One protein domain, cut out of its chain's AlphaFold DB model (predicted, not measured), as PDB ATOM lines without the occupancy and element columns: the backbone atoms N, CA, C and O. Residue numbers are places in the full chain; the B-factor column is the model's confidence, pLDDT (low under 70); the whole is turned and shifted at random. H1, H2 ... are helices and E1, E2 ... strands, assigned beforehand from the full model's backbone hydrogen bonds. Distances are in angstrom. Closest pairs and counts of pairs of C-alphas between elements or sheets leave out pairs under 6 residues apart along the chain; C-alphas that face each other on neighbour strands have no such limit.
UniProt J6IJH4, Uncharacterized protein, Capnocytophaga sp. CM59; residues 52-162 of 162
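This is residues 52 to 162 of the 162 residues of an uncharacterized protein of Capnocytophaga sp. CM59 (UniProt J6IJH4). A long helix, H4, lies over one face of a small three-stranded sheet, and two shorter helices, H1 and H2, sit near H4 and run much the same way. Between H1 and H2 a long loop reaches far from this body, and its residues 71 to 76 stick out. The printed part has 111 residues, with four named helices and three named strands in the order H1, H2, E1, E2, E3, H3, H4; the sheet runs E1, E2, E3, antiparallel throughout, and the class is mixed, helices and strands. The whole is loose, with a radius of gyration of the C-alphas of 17.3 A and spans of 57 by 41 by 23 A.

Start at H1, residues 52 to 59, and look across to H4, residues 142 to 160: they only just touch, with 3 pairs of C-alphas within 8 A, the closest being Leu 57 and Ile 154 at 6.9 A, at a shallow tilt of 27 degrees, the same way. Next comes H2, residues 86 to 95, close to H4 but not clearly touching it; the closest C-alphas, Phe 93 and Leu 153, are 7.5 A apart. H2 only grazes the sheet, with its residues 90 to 94. E1, residues 98 to 105, and E2, residues 115 to 122, form a hairpin; look for N 101 and O 119 at 2.8 A. E2 and E3, residues 127 to 130, form the next hairpin, with N 120 and O 129 at 2.8 A. E1, E2 and E3 make a meander, each strand the antiparallel neighbour of the one before. H3, residues 131 to 134, only grazes the sheet. H4 is on the sheet in two layers, at a height over the sheet of 8.5 A, over E1 and E2; its closest C-alphas to E2 are Ala 145 and Ser 117, 6.1 A apart. In H1, H2 and H4 every O i to N i+4 pair is within hydrogen-bond range; H3 is too short for such a pair.

Find C-alpha 52 at (10.394, 26.309, 21.443), where H1 begins. H2 is 14.5 A long, E1 22.3 A and E2 24.1 A. H4 runs 26.3 A, from C-alpha 142 at (4.164, 34.948, 37.805) to C-alpha 160 at (27.840, 24.351, 33.536).

The C-alphas farthest apart are those of Thr 74 and Tyr 108, at 56.8 A. The printed part has no cut. H1 to H2 is a long link of 26 residues. The pLDDT is under 70 at residues 66 to 83, 106 to 113, 134 to 138 and 162.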
ATOM      1  N   ASN A  52       8.989  25.916  21.564       87.25
ATOM      2  CA  ASN A  52      10.394  26.309  21.443       87.25
ATOM      3  C   ASN A  52      11.191  25.923  22.696       87.25
ATOM      4  O   ASN A  52      12.263  25.344  22.561       87.25
ATOM      5  N   ILE A  53      10.628  26.135  23.890       90.38
ATOM      6  CA  ILE A  53      11.258  25.734  25.155       90.38
ATOM      7  C   ILE A  53      11.370  24.208  25.233       90.38
ATOM      8  O   ILE A  53      12.421  23.690  25.588       90.38
ATOM      9  N   ILE A  54      10.336  23.468  24.815       88.00
ATOM     10  CA  ILE A  54      10.375  21.994  24.777       88.00
ATOM     11  C   ILE A  54      11.506  21.477  23.874       88.00
ATOM     12  O   ILE A  54      12.191  20.520  24.234       88.00
ATOM     13  N   LYS A  55      11.726  22.096  22.706       88.81
ATOM     14  CA  LYS A  55      12.840  21.727  21.816       88.81
ATOM     15  C   LYS A  55      14.194  21.929  22.495       88.81
ATOM     16  O   LYS A  55      15.062  21.072  22.370       88.81
ATOM     17  N   GLU A  56      14.357  23.030  23.220       93.94
ATOM     18  CA  GLU A  56      15.586  23.302  23.963       93.94
ATOM     19  C   GLU A  56      15.795  22.346  25.138       93.94
ATOM     20  O   GLU A  56      16.906  21.858  25.318       93.94
ATOM     21  N   LEU A  57      14.735  22.019  25.884       93.06
ATOM     22  CA  LEU A  57      14.774  21.022  26.957       93.06
ATOM     23  C   LEU A  57      15.243  19.662  26.427       93.06
ATOM     24  O   LEU A  57      16.154  19.047  26.973       93.06
ATOM     25  N   LYS A  58      14.678  19.206  25.306       91.06
ATOM     26  CA  LYS A  58      15.109  17.953  24.670       91.06
ATOM     27  C   LYS A  58      16.571  17.993  24.228       91.06
ATOM     28  O   LYS A  58      17.262  16.987  24.340       91.06
ATOM     29  N   ALA A  59      17.048  19.141  23.747       93.12
ATOM     30  CA  ALA A  59      18.439  19.304  23.329       93.12
ATOM     31  C   ALA A  59      19.436  19.182  24.495       93.12
ATOM     32  O   ALA A  59      20.577  18.797  24.262       93.12
ATOM     33  N   ILE A  60      19.011  19.476  25.730       93.94
ATOM     34  CA  ILE A  60      19.832  19.320  26.941       93.94
ATOM     35  C   ILE A  60      19.636  17.970  27.649       93.94
ATOM     36  O   ILE A  60      20.195  17.762  28.720       93.94
ATOM     37  N   GLY A  61      18.874  17.044  27.053       91.69
ATOM     38  CA  GLY A  61      18.686  15.689  27.579       91.69
ATOM     39  C   GLY A  61      17.439  15.486  28.439       91.69
ATOM     40  O   GLY A  61      17.308  14.433  29.051       91.69
ATOM     41  N   PHE A  62      16.498  16.438  28.467       91.31
ATOM     42  CA  PHE A  62      15.217  16.244  29.149       91.31
ATOM     43  C   PHE A  62      14.416  15.103  28.493       91.31
ATOM     44  O   PHE A  62      13.936  15.234  27.361       91.31
ATOM     45  N   ASP A  63      14.259  13.992  29.214       85.12
ATOM     46  CA  ASP A  63      13.735  12.720  28.698       85.12
ATOM     47  C   ASP A  63      12.430  12.252  29.365       85.12
ATOM     48  O   ASP A  63      11.879  11.212  28.981       85.12
ATOM     49  N   LYS A  64      11.894  13.019  30.329       80.06
ATOM     50  CA  LYS A  64      10.645  12.665  31.019       80.06
ATOM     51  C   LYS A  64       9.547  12.410  29.977       80.06
ATOM     52  O   LYS A  64       9.401  13.124  28.983       80.06
ATOM     53  N   GLY A  65       8.781  11.339  30.172       70.44
ATOM     54  CA  GLY A  65       7.709  10.951  29.258       70.44
ATOM     55  C   GLY A  65       6.490  11.864  29.396       70.44
ATOM     56  O   GLY A  65       6.056  12.153  30.507       70.44
ATOM     57  N   SER A  66       5.892  12.271  28.274       66.50
ATOM     58  CA  SER A  66       4.575  12.918  28.268       66.50
ATOM     59  C   SER A  66       3.529  11.992  27.654       66.50
ATOM     60  O   SER A  66       3.667  11.559  26.505       66.50
ATOM     61  N   VAL A  67       2.484  11.679  28.424       56.03
ATOM     62  CA  VAL A  67       1.318  10.916  27.969       56.03
ATOM     63  C   VAL A  67       0.057  11.602  28.481       56.03
ATOM     64  O   VAL A  67      -0.154  11.697  29.686       56.03
ATOM     65  N   ILE A  68      -0.807  12.036  27.564       57.28
ATOM     66  CA  ILE A  68      -2.203  12.355  27.876       57.28
ATOM     67  C   ILE A  68      -3.065  11.299  27.194       57.28
ATOM     68  O   ILE A  68      -3.139  11.245  25.968       57.28
ATOM     69  N   SER A  69      -3.728  10.465  27.987       54.41
ATOM     70  CA  SER A  69      -4.809   9.604  27.512       54.41
ATOM     71  C   SER A  69      -6.142  10.288  27.793       54.41
ATOM     72  O   SER A  69      -6.424  10.610  28.947       54.41
ATOM     73  N   TYR A  70      -6.982  10.476  26.778       55.38
ATOM     74  CA  TYR A  70      -8.383  10.833  26.990       55.38
ATOM     75  C   TYR A  70      -9.286   9.812  26.296       55.38
ATOM     76  O   TYR A  70      -8.996   9.343  25.196       55.38
ATOM     77  N   SER A  71     -10.366   9.426  26.968       51.12
ATOM     78  CA  SER A  71     -11.339   8.452  26.477       51.12
ATOM     79  C   SER A  71     -12.603   9.172  26.026       51.12
ATOM     80  O   SER A  71     -13.265   9.812  26.843       51.12
ATOM     81  N   VAL A  72     -12.975   9.034  24.752       49.50
ATOM     82  CA  VAL A  72     -14.301   9.436  24.266       49.50
ATOM     83  C   VAL A  72     -15.028   8.196  23.754       49.50
ATOM     84  O   VAL A  72     -14.650   7.618  22.739       49.50
ATOM     85  N   GLY A  73     -16.079   7.786  24.466       61.91
ATOM     86  CA  GLY A  73     -17.163   6.953  23.935       61.91
ATOM     87  C   GLY A  73     -16.885   5.465  23.692       61.91
ATOM     88  O   GLY A  73     -17.531   4.646  24.328       61.91
ATOM     89  N   THR A  74     -16.017   5.078  22.752       53.31
ATOM     90  CA  THR A  74     -16.078   3.716  22.153       53.31
ATOM     91  C   THR A  74     -14.771   3.205  21.524       53.31
ATOM     92  O   THR A  74     -14.783   2.303  20.692       53.31
ATOM     93  N   GLY A  75     -13.616   3.737  21.911       54.12
ATOM     94  CA  GLY A  75     -12.323   3.240  21.441       54.12
ATOM     95  C   GLY A  75     -11.209   4.141  21.936       54.12
ATOM     96  O   GLY A  75     -11.284   5.357  21.791       54.12
ATOM     97  N   ILE A  76     -10.193   3.568  22.574       58.09
ATOM     98  CA  ILE A  76      -9.046   4.339  23.050       58.09
ATOM     99  C   ILE A  76      -8.267   4.807  21.816       58.09
ATOM    100  O   ILE A  76      -7.571   4.018  21.183       58.09
ATOM    101  N   THR A  77      -8.375   6.085  21.461       55.09
ATOM    102  CA  THR A  77      -7.450   6.727  20.520       55.09
ATOM    103  C   THR A  77      -6.392   7.452  21.341       55.09
ATOM    104  O   THR A  77      -6.625   8.544  21.853       55.09
ATOM    105  N   ALA A  78      -5.228   6.829  21.524       53.56
ATOM    106  CA  ALA A  78      -4.102   7.484  22.179       53.56
ATOM    107  C   ALA A  78      -3.497   8.523  21.220       53.56
ATOM    108  O   ALA A  78      -2.740   8.176  20.317       53.56
ATOM    109  N   ILE A  79      -3.829   9.802  21.400       55.44
ATOM    110  CA  ILE A  79      -3.095  10.892  20.751       55.44
ATOM    111  C   ILE A  79      -1.918  11.246  21.657       55.44
ATOM    112  O   ILE A  79      -2.104  11.802  22.738       55.44
ATOM    113  N   ARG A  80      -0.690  10.945  21.220       54.59
ATOM    114  CA  ARG A  80       0.526  11.379  21.921       54.59
ATOM    115  C   ARG A  80       0.712  12.882  21.716       54.59
ATOM    116  O   ARG A  80       1.410  13.311  20.802       54.59
ATOM    117  N   LYS A  81       0.066  13.693  22.552       60.59
ATOM    118  CA  LYS A  81       0.374  15.119  22.662       60.59
ATOM    119  C   LYS A  81       1.461  15.285  23.716       60.59
ATOM    120  O   LYS A  81       1.226  14.984  24.880       60.59
ATOM    121  N   GLU A  82       2.636  15.745  23.292       64.19
ATOM    122  CA  GLU A  82       3.729  16.086  24.203       64.19
ATOM    123  C   GLU A  82       3.355  17.344  24.983       64.19
ATOM    124  O   GLU A  82       3.511  18.471  24.512       64.19
ATOM    125  N   LEU A  83       2.792  17.133  26.163       67.69
ATOM    126  CA  LEU A  83       2.551  18.165  27.145       67.69
ATOM    127  C   LEU A  83       3.395  17.908  28.385       67.69
ATOM    128  O   LEU A  83       3.210  16.908  29.079       67.69
ATOM    129  N   TYR A  84       4.301  18.832  28.661       79.69
ATOM    130  CA  TYR A  84       5.114  18.807  29.862       79.69
ATOM    131  C   TYR A  84       4.552  19.834  30.840       79.69
ATOM    132  O   TYR A  84       4.482  21.011  30.477       79.69
ATOM    133  N   PRO A  85       4.095  19.427  32.035       85.44
ATOM    134  CA  PRO A  85       3.775  20.376  33.087       85.44
ATOM    135  C   PRO A  85       5.067  21.048  33.567       85.44
ATOM    136  O   PRO A  85       6.139  20.436  33.571       85.44
ATOM    137  N   TRP A  86       4.966  22.310  33.982       88.94
ATOM    138  CA  TRP A  86       6.103  23.083  34.491       88.94
ATOM    139  C   TRP A  86       6.798  22.366  35.657       88.94
ATOM    140  O   TRP A  86       8.021  22.382  35.766       88.94
ATOM    141  N   GLU A  87       6.028  21.663  36.482       87.50
ATOM    142  CA  GLU A  87       6.487  20.904  37.641       87.50
ATOM    143  C   GLU A  87       7.457  19.779  37.264       87.50
ATOM    144  O   GLU A  87       8.453  19.604  37.962       87.50
ATOM    145  N   GLN A  88       7.217  19.066  36.153       89.25
ATOM    146  CA  GLN A  88       8.128  18.018  35.669       89.25
ATOM    147  C   GLN A  88       9.457  18.601  35.190       89.25
ATOM    148  O   GLN A  88      10.510  18.008  35.408       89.25
ATOM    149  N   VAL A  89       9.417  19.773  34.551       92.94
ATOM    150  CA  VAL A  89      10.632  20.471  34.116       92.94
ATOM    151  C   VAL A  89      11.443  20.924  35.325       92.94
ATOM    152  O   VAL A  89      12.643  20.676  35.385       92.94
ATOM    153  N   PHE A  90      10.794  21.524  36.324       93.81
ATOM    154  CA  PHE A  90      11.480  21.915  37.554       93.81
ATOM    155  C   PHE A  90      11.997  20.718  38.350       93.81
ATOM    156  O   PHE A  90      13.036  20.828  38.986       93.81
ATOM    157  N   GLU A  91      11.291  19.589  38.347       93.62
ATOM    158  CA  GLU A  91      11.769  18.355  38.973       93.62
ATOM    159  C   GLU A  91      13.050  17.852  38.331       93.62
ATOM    160  O   GLU A  91      14.018  17.612  39.046       93.62
ATOM    161  N   TRP A  92      13.087  17.801  37.004       95.19
ATOM    162  CA  TRP A  92      14.287  17.414  36.278       95.19
ATOM    163  C   TRP A  92      15.470  18.347  36.584       95.19
ATOM    164  O   TRP A  92      16.541  17.873  36.938       95.19
ATOM    165  N   PHE A  93      15.279  19.673  36.587       95.69
ATOM    166  CA  PHE A  93      16.368  20.589  36.966       95.69
ATOM    167  C   PHE A  93      16.873  20.377  38.400       95.69
ATOM    168  O   PHE A  93      18.069  20.519  38.649       95.69
ATOM    169  N   ARG A  94      15.996  19.996  39.340       94.81
ATOM    170  CA  ARG A  94      16.410  19.658  40.712       94.81
ATOM    171  C   ARG A  94      17.234  18.374  40.768       94.81
ATOM    172  O   ARG A  94      18.158  18.311  41.577       94.81
ATOM    173  N   GLU A  95      16.908  17.379  39.936       93.69
ATOM    174  CA  GLU A  95      17.716  16.161  39.756       93.69
ATOM    175  C   GLU A  95      19.118  16.523  39.230       93.69
ATOM    176  O   GLU A  95      20.109  16.006  39.740       93.69
ATOM    177  N   GLU A  96      19.206  17.511  38.333       93.56
ATOM    178  CA  GLU A  96      20.462  18.096  37.830       93.56
ATOM    179  C   GLU A  96      21.136  19.089  38.808       93.56
ATOM    180  O   GLU A  96      22.149  19.709  38.492       93.56
ATOM    181  N   GLY A  97      20.597  19.268  40.021       94.44
ATOM    182  CA  GLY A  97      21.194  20.105  41.069       94.44
ATOM    183  C   GLY A  97      20.927  21.613  40.964       94.44
ATOM    184  O   GLY A  97      21.456  22.373  41.784       94.44
ATOM    185  N   LEU A  98      20.083  22.045  40.022       95.69
ATOM    186  CA  LEU A  98      19.683  23.436  39.803       95.69
ATOM    187  C   LEU A  98      18.280  23.713  40.358       95.69
ATOM    188  O   LEU A  98      17.295  23.054  40.025       95.69
ATOM    189  N   TYR A  99      18.167  24.741  41.194       95.88
ATOM    190  CA  TYR A  99      16.934  25.097  41.894       95.88
ATOM    191  C   TYR A  99      16.501  26.503  41.498       95.88
ATOM    192  O   TYR A  99      17.206  27.473  41.772       95.88
ATOM    193  N   GLY A 100      15.335  26.601  40.859       94.25
ATOM    194  CA  GLY A 100      14.708  27.868  40.500       94.25
ATOM    195  C   GLY A 100      13.732  28.354  41.572       94.25
ATOM    196  O   GLY A 100      12.884  27.585  42.026       94.25
ATOM    197  N   PHE A 101      13.824  29.629  41.936       92.56
ATOM    198  CA  PHE A 101      12.944  30.289  42.900       92.56
ATOM    199  C   PHE A 101      12.341  31.529  42.260       92.56
ATOM    200  O   PHE A 101      13.082  32.392  41.809       92.56
ATOM    201  N   ILE A 102      11.012  31.623  42.230       91.75
ATOM    202  CA  ILE A 102      10.320  32.854  41.839       91.75
ATOM    203  C   ILE A 102      10.074  33.657  43.108       91.75
ATOM    204  O   ILE A 102       9.572  33.127  44.101       91.75
ATOM    205  N   LEU A 103      10.449  34.923  43.058       89.19
ATOM    206  CA  LEU A 103      10.301  35.884  44.130       89.19
ATOM    207  C   LEU A 103       9.195  36.863  43.744       89.19
ATOM    208  O   LEU A 103       8.999  37.183  42.571       89.19
ATOM    209  N   PHE A 104       8.453  37.302  44.750       85.06
ATOM    210  CA  PHE A 104       7.445  38.338  44.612       85.06
ATOM    211  C   PHE A 104       7.935  39.559  45.375       85.06
ATOM    212  O   PHE A 104       8.115  39.495  46.596       85.06
ATOM    213  N   ASP A 105       8.170  40.644  44.647       74.88
ATOM    214  CA  ASP A 105       8.543  41.920  45.225       74.88
ATOM    215  C   ASP A 105       7.268  42.723  45.523       74.88
ATOM    216  O   ASP A 105       6.533  43.142  44.629       74.88
ATOM    217  N   ASN A 106       7.009  42.924  46.816       69.25
ATOM    218  CA  ASN A 106       5.954  43.804  47.317       69.25
ATOM    219  C   ASN A 106       6.527  44.892  48.235       69.25
ATOM    220  O   ASN A 106       5.891  45.315  49.203       69.25
ATOM    221  N   THR A 107       7.768  45.310  47.981       62.94
ATOM    222  CA  THR A 107       8.531  46.221  48.848       62.94
ATOM    223  C   THR A 107       7.848  47.587  48.994       62.94
ATOM    224  O   THR A 107       8.095  48.305  49.965       62.94
ATOM    225  N   TYR A 108       6.905  47.925  48.107       58.28
ATOM    226  CA  TYR A 108       6.053  49.102  48.227       58.28
ATOM    227  C   TYR A 108       4.594  48.690  48.478       58.28
ATOM    228  O   TYR A 108       3.909  48.314  47.530       58.28
ATOM    229  N   PRO A 109       4.062  48.842  49.710       58.41
ATOM    230  CA  PRO A 109       2.698  48.425  50.068       58.41
ATOM    231  C   PRO A 109       1.572  49.145  49.296       58.41
ATOM    232  O   PRO A 109       0.410  48.785  49.448       58.41
ATOM    233  N   ASN A 110       1.914  50.142  48.468       60.88
ATOM    234  CA  ASN A 110       1.012  50.882  47.580       60.88
ATOM    235  C   ASN A 110       1.372  50.720  46.087       60.88
ATOM    236  O   ASN A 110       0.932  51.521  45.263       60.88
ATOM    237  N   SER A 111       2.222  49.754  45.735       64.31
ATOM    238  CA  SER A 111       2.495  49.422  44.339       64.31
ATOM    239  C   SER A 111       1.216  48.904  43.685       64.31
ATOM    240  O   SER A 111       0.627  47.932  44.146       64.31
ATOM    241  N   GLU A 112       0.791  49.529  42.587       63.03
ATOM    242  CA  GLU A 112      -0.302  49.012  41.747       63.03
ATOM    243  C   GLU A 112       0.154  47.854  40.839       63.03
ATOM    244  O   GLU A 112      -0.626  47.362  40.022       63.03
ATOM    245  N   ARG A 113       1.426  47.446  40.928       65.44
ATOM    246  CA  ARG A 113       2.027  46.434  40.059       65.44
ATOM    247  C   ARG A 113       2.554  45.272  40.881       65.44
ATOM    248  O   ARG A 113       3.305  45.463  41.836       65.44
ATOM    249  N   GLU A 114       2.151  44.076  40.475       71.88
ATOM    250  CA  GLU A 114       2.761  42.835  40.923       71.88
ATOM    251  C   GLU A 114       4.103  42.687  40.202       71.88
ATOM    252  O   GLU A 114       4.129  42.483  38.988       71.88
ATOM    253  N   THR A 115       5.206  42.822  40.937       82.75
ATOM    254  CA  THR A 115       6.548  42.630  40.388       82.75
ATOM    255  C   THR A 115       7.075  41.267  40.813       82.75
ATOM    256  O   THR A 115       7.102  40.924  41.996       82.75
ATOM    257  N   PHE A 116       7.503  40.477  39.836       86.62
ATOM    258  CA  PHE A 116       8.131  39.183  40.054       86.62
ATOM    259  C   PHE A 116       9.567  39.196  39.546       86.62
ATOM    260  O   PHE A 116       9.883  39.801  38.521       86.62
ATOM    261  N   SER A 117      10.414  38.451  40.237       89.25
ATOM    262  CA  SER A 117      11.796  38.173  39.863       89.25
ATOM    263  C   SER A 117      12.093  36.689  40.094       89.25
ATOM    264  O   SER A 117      11.229  35.928  40.547       89.25
ATOM    265  N   PHE A 118      13.285  36.219  39.735       91.75
ATOM    266  CA  PHE A 118      13.680  34.847  40.035       91.75
ATOM    267  C   PHE A 118      15.177  34.688  40.290       91.75
ATOM    268  O   PHE A 118      16.015  35.468  39.838       91.75
ATOM    269  N   GLU A 119      15.513  33.600  40.972       93.69
ATOM    270  CA  GLU A 119      16.879  33.174  41.235       93.69
ATOM    271  C   GLU A 119      17.087  31.713  40.843       93.69
ATOM    272  O   GLU A 119      16.179  30.885  40.949       93.69
ATOM    273  N   ILE A 120      18.314  31.387  40.442       94.69
ATOM    274  CA  ILE A 120      18.795  30.020  40.246       94.69
ATOM    275  C   ILE A 120      19.925  29.777  41.236       94.69
ATOM    276  O   ILE A 120      20.897  30.536  41.294       94.69
ATOM    277  N   ARG A 121      19.801  28.700  42.008       95.00
ATOM    278  CA  ARG A 121      20.764  28.314  43.037       95.00
ATOM    279  C   ARG A 121      21.140  26.843  42.928       95.00
ATOM    280  O   ARG A 121      20.361  26.035  42.425       95.00
ATOM    281  N   LYS A 122      22.302  26.487  43.469       93.31
ATOM    282  CA  LYS A 122      22.674  25.088  43.733       93.31
ATOM    283  C   LYS A 122      22.081  24.603  45.052       93.31
ATOM    284  O   LYS A 122      21.679  25.392  45.910       93.31
ATOM    285  N   ILE A 123      22.098  23.287  45.256       88.88
ATOM    286  CA  ILE A 123      21.626  22.648  46.497       88.88
ATOM    287  C   ILE A 123      22.334  23.173  47.764       88.88
ATOM    288  O   ILE A 123      21.733  23.248  48.833       88.88
ATOM    289  N   ASN A 124      23.596  23.598  47.646       89.12
ATOM    290  CA  ASN A 124      24.391  24.209  48.720       89.12
ATOM    291  C   ASN A 124      24.017  25.688  49.001       89.12
ATOM    292  O   ASN A 124      24.681  26.334  49.808       89.12
ATOM    293  N   ARG A 125      22.957  26.211  48.363       84.12
ATOM    294  CA  ARG A 125      22.471  27.607  48.397       84.12
ATOM    295  C   ARG A 125      23.337  28.637  47.671       84.12
ATOM    296  O   ARG A 125      23.022  29.828  47.742       84.12
ATOM    297  N   GLU A 126      24.372  28.210  46.955       91.81
ATOM    298  CA  GLU A 126      25.167  29.083  46.091       91.81
ATOM    299  C   GLU A 126      24.276  29.714  45.015       91.81
ATOM    300  O   GLU A 126      23.518  29.014  44.341       91.81
ATOM    301  N   LEU A 127      24.336  31.042  44.894       92.44
ATOM    302  CA  LEU A 127      23.587  31.803  43.897       92.44
ATOM    303  C   LEU A 127      24.327  31.753  42.561       92.44
ATOM    304  O   LEU A 127      25.440  32.259  42.466       92.44
ATOM    305  N   ILE A 128      23.690  31.179  41.542       91.31
ATOM    306  CA  ILE A 128      24.236  31.124  40.179       91.31
ATOM    307  C   ILE A 128      23.720  32.302  39.352       91.31
ATOM    308  O   ILE A 128      24.465  32.921  38.597       91.31
ATOM    309  N   TYR A 129      22.431  32.612  39.483       89.50
ATOM    310  CA  TYR A 129      21.781  33.666  38.714       89.50
ATOM    311  C   TYR A 129      20.691  34.333  39.545       89.50
ATOM    312  O   TYR A 129      19.942  33.659  40.245       89.50
ATOM    313  N   SER A 130      20.572  35.650  39.426       88.25
ATOM    314  CA  SER A 130      19.445  36.434  39.927       88.25
ATOM    315  C   SER A 130      18.997  37.368  38.812       88.25
ATOM    316  O   SER A 130      19.843  38.029  38.201       88.25
ATOM    317  N   SER A 131      17.695  37.397  38.523       84.94
ATOM    318  CA  SER A 131      17.155  38.272  37.482       84.94
ATOM    319  C   SER A 131      17.330  39.743  37.856       84.94
ATOM    320  O   SER A 131      17.721  40.513  36.995       84.94
ATOM    321  N   GLU A 132      17.171  40.107  39.133       77.19
ATOM    322  CA  GLU A 132      17.354  41.481  39.636       77.19
ATOM    323  C   GLU A 132      18.790  41.994  39.470       77.19
ATOM    324  O   GLU A 132      19.012  43.159  39.150       77.19
ATOM    325  N   ASN A 133      19.784  41.123  39.676       71.31
ATOM    326  CA  ASN A 133      21.194  41.512  39.597       71.31
ATOM    327  C   ASN A 133      21.743  41.500  38.164       71.31
ATOM    328  O   ASN A 133      22.706  42.209  37.872       71.31
ATOM    329  N   ASN A 134      21.171  40.671  37.285       57.88
ATOM    330  CA  ASN A 134      21.679  40.457  35.927       57.88
ATOM    331  C   ASN A 134      20.832  41.125  34.836       57.88
ATOM    332  O   ASN A 134      21.263  41.143  33.683       57.88
ATOM    333  N   SER A 135      19.648  41.649  35.160       54.22
ATOM    334  CA  SER A 135      18.752  42.270  34.190       54.22
ATOM    335  C   SER A 135      17.796  43.275  34.838       54.22
ATOM    336  O   SER A 135      17.384  43.125  35.980       54.22
ATOM    337  N   THR A 136      17.361  44.278  34.079       53.59
ATOM    338  CA  THR A 136      16.231  45.161  34.433       53.59
ATOM    339  C   THR A 136      14.869  44.454  34.307       53.59
ATOM    340  O   THR A 136      13.850  45.106  34.082       53.59
ATOM    341  N   ASP A 137      14.845  43.122  34.362       58.28
ATOM    342  CA  ASP A 137      13.675  42.307  34.046       58.28
ATOM    343  C   ASP A 137      12.840  42.078  35.306       58.28
ATOM    344  O   ASP A 137      12.851  41.012  35.922       58.28
ATOM    345  N   GLU A 138      12.116  43.123  35.686       69.38
ATOM    346  CA  GLU A 138      10.929  43.000  36.523       69.38
ATOM    347  C   GLU A 138       9.784  42.439  35.667       69.38
ATOM    348  O   GLU A 138       9.395  43.029  34.652       69.38
ATOM    349  N   TYR A 139       9.253  41.276  36.050       82.94
ATOM    350  CA  TYR A 139       8.136  40.638  35.351       82.94
ATOM    351  C   TYR A 139       6.810  41.078  35.968       82.94
ATOM    352  O   TYR A 139       6.676  41.109  37.188       82.94
ATOM    353  N   ASN A 140       5.803  41.357  35.135       82.44
ATOM    354  CA  ASN A 140       4.503  41.854  35.611       82.44
ATOM    355  C   ASN A 140       3.520  40.715  35.941       82.44
ATOM    356  O   ASN A 140       2.341  40.960  36.189       82.44
ATOM    357  N   SER A 141       3.968  39.458  35.866       85.56
ATOM    358  CA  SER A 141       3.182  38.278  36.228       85.56
ATOM    359  C   SER A 141       4.074  37.102  36.624       85.56
ATOM    360  O   SER A 141       5.210  36.964  36.155       85.56
ATOM    361  N   TYR A 142       3.519  36.205  37.439       86.88
ATOM    362  CA  TYR A 142       4.164  34.948  37.805       86.88
ATOM    363  C   TYR A 142       4.494  34.096  36.570       86.88
ATOM    364  O   TYR A 142       5.544  33.463  36.499       86.88
ATOM    365  N   GLU A 143       3.605  34.075  35.578       89.25
ATOM    366  CA  GLU A 143       3.783  33.327  34.341       89.25
ATOM    367  C   GLU A 143       4.979  33.786  33.515       89.25
ATOM    368  O   GLU A 143       5.736  32.940  33.033       89.25
ATOM    369  N   GLU A 144       5.147  35.101  33.361       86.81
ATOM    370  CA  GLU A 144       6.298  35.684  32.667       86.81
ATOM    371  C   GLU A 144       7.597  35.328  33.394       86.81
ATOM    372  O   GLU A 144       8.533  34.826  32.764       86.81
ATOM    373  N   ALA A 145       7.617  35.482  34.723       89.56
ATOM    374  CA  ALA A 145       8.763  35.111  35.549       89.56
ATOM    375  C   ALA A 145       9.080  33.610  35.458       89.56
ATOM    376  O   ALA A 145      10.241  33.225  35.327       89.56
ATOM    377  N   ARG A 146       8.061  32.743  35.467       92.62
ATOM    378  CA  ARG A 146       8.227  31.286  35.362       92.62
ATOM    379  C   ARG A 146       8.795  30.865  34.014       92.62
ATOM    380  O   ARG A 146       9.680  30.010  33.965       92.62
ATOM    381  N   GLU A 147       8.294  31.436  32.921       92.00
ATOM    382  CA  GLU A 147       8.814  31.142  31.585       92.00
ATOM    383  C   GLU A 147      10.274  31.601  31.454       92.00
ATOM    384  O   GLU A 147      11.116  30.854  30.943       92.00
ATOM    385  N   ALA A 148      10.582  32.807  31.937       91.25
ATOM    386  CA  ALA A 148      11.933  33.349  31.924       91.25
ATOM    387  C   ALA A 148      12.900  32.524  32.788       91.25
ATOM    388  O   ALA A 148      14.000  32.206  32.331       91.25
ATOM    389  N   LEU A 149      12.461  32.079  33.969       94.19
ATOM    390  CA  LEU A 149      13.226  31.193  34.843       94.19
ATOM    391  C   LEU A 149      13.618  29.892  34.132       94.19
ATOM    392  O   LEU A 149      14.774  29.485  34.204       94.19
ATOM    393  N   VAL A 150      12.696  29.240  33.416       95.12
ATOM    394  CA  VAL A 150      13.026  28.002  32.685       95.12
ATOM    395  C   VAL A 150      14.048  28.257  31.580       95.12
ATOM    396  O   VAL A 150      14.978  27.467  31.421       95.12
ATOM    397  N   LYS A 151      13.934  29.365  30.840       94.06
ATOM    398  CA  LYS A 151      14.941  29.737  29.830       94.06
ATOM    399  C   LYS A 151      16.313  29.961  30.465       94.06
ATOM    400  O   LYS A 151      17.316  29.482  29.937       94.06
ATOM    401  N   ALA A 152      16.352  30.642  31.608       94.06
ATOM    402  CA  ALA A 152      17.583  30.858  32.353       94.06
ATOM    403  C   ALA A 152      18.173  29.535  32.869       94.06
ATOM    404  O   ALA A 152      19.362  29.310  32.688       94.06
ATOM    405  N   LEU A 153      17.357  28.617  33.400       95.88
ATOM    406  CA  LEU A 153      17.796  27.281  33.830       95.88
ATOM    407  C   LEU A 153      18.417  26.480  32.681       95.88
ATOM    408  O   LEU A 153      19.489  25.900  32.849       95.88
ATOM    409  N   ILE A 154      17.792  26.493  31.500       95.81
ATOM    410  CA  ILE A 154      18.338  25.856  30.293       95.81
ATOM    411  C   ILE A 154      19.714  26.442  29.954       95.81
ATOM    412  O   ILE A 154      20.648  25.694  29.666       95.81
ATOM    413  N   GLN A 155      19.848  27.770  29.972       94.56
ATOM    414  CA  GLN A 155      21.110  28.429  29.641       94.56
ATOM    415  C   GLN A 155      22.194  28.154  30.688       94.56
ATOM    416  O   GLN A 155      23.328  27.855  30.322       94.56
ATOM    417  N   THR A 156      21.850  28.222  31.974       93.69
ATOM    418  CA  THR A 156      22.749  27.886  33.079       93.69
ATOM    419  C   THR A 156      23.249  26.454  32.950       93.69
ATOM    420  O   THR A 156      24.455  26.242  32.976       93.69
ATOM    421  N   TYR A 157      22.356  25.493  32.710       95.00
ATOM    422  CA  TYR A 157      22.732  24.093  32.526       95.00
ATOM    423  C   TYR A 157      23.697  23.900  31.350       95.00
ATOM    424  O   TYR A 157      24.731  23.259  31.498       95.00
ATOM    425  N   LYS A 158      23.417  24.515  30.190       94.56
ATOM    426  CA  LYS A 158      24.332  24.479  29.032       94.56
ATOM    427  C   LYS A 158      25.718  25.042  29.368       94.56
ATOM    428  O   LYS A 158      26.705  24.526  28.862       94.56
ATOM    429  N   ASN A 159      25.785  26.087  30.193       91.62
ATOM    430  CA  ASN A 159      27.042  26.724  30.584       91.62
ATOM    431  C   ASN A 159      27.828  25.910  31.625       91.62
ATOM    432  O   ASN A 159      29.049  25.970  31.609       91.62
ATOM    433  N   GLU A 160      27.162  25.185  32.528       83.19
ATOM    434  CA  GLU A 160      27.840  24.351  33.536       83.19
ATOM    435  C   GLU A 160      28.374  23.022  32.974       83.19
ATOM    436  O   GLU A 160      29.248  22.413  33.586       83.19
ATOM    437  N   GLN A 161      27.866  22.573  31.822       74.44
ATOM    438  CA  GLN A 161      28.294  21.338  31.147       74.44
ATOM    439  C   GLN A 161      29.448  21.543  30.138       74.44
ATOM    440  O   GLN A 161      29.868  20.582  29.489       74.44
ATOM    441  N   LEU A 162      29.932  22.781  29.971       50.72
ATOM    442  CA  LEU A 162      31.062  23.169  29.110       50.72
ATOM    443  C   LEU A 162      32.338  23.373  29.934       50.72
ATOM    444  O   LEU A 162      33.411  22.967  29.430       50.72
TER     445      LEU A 162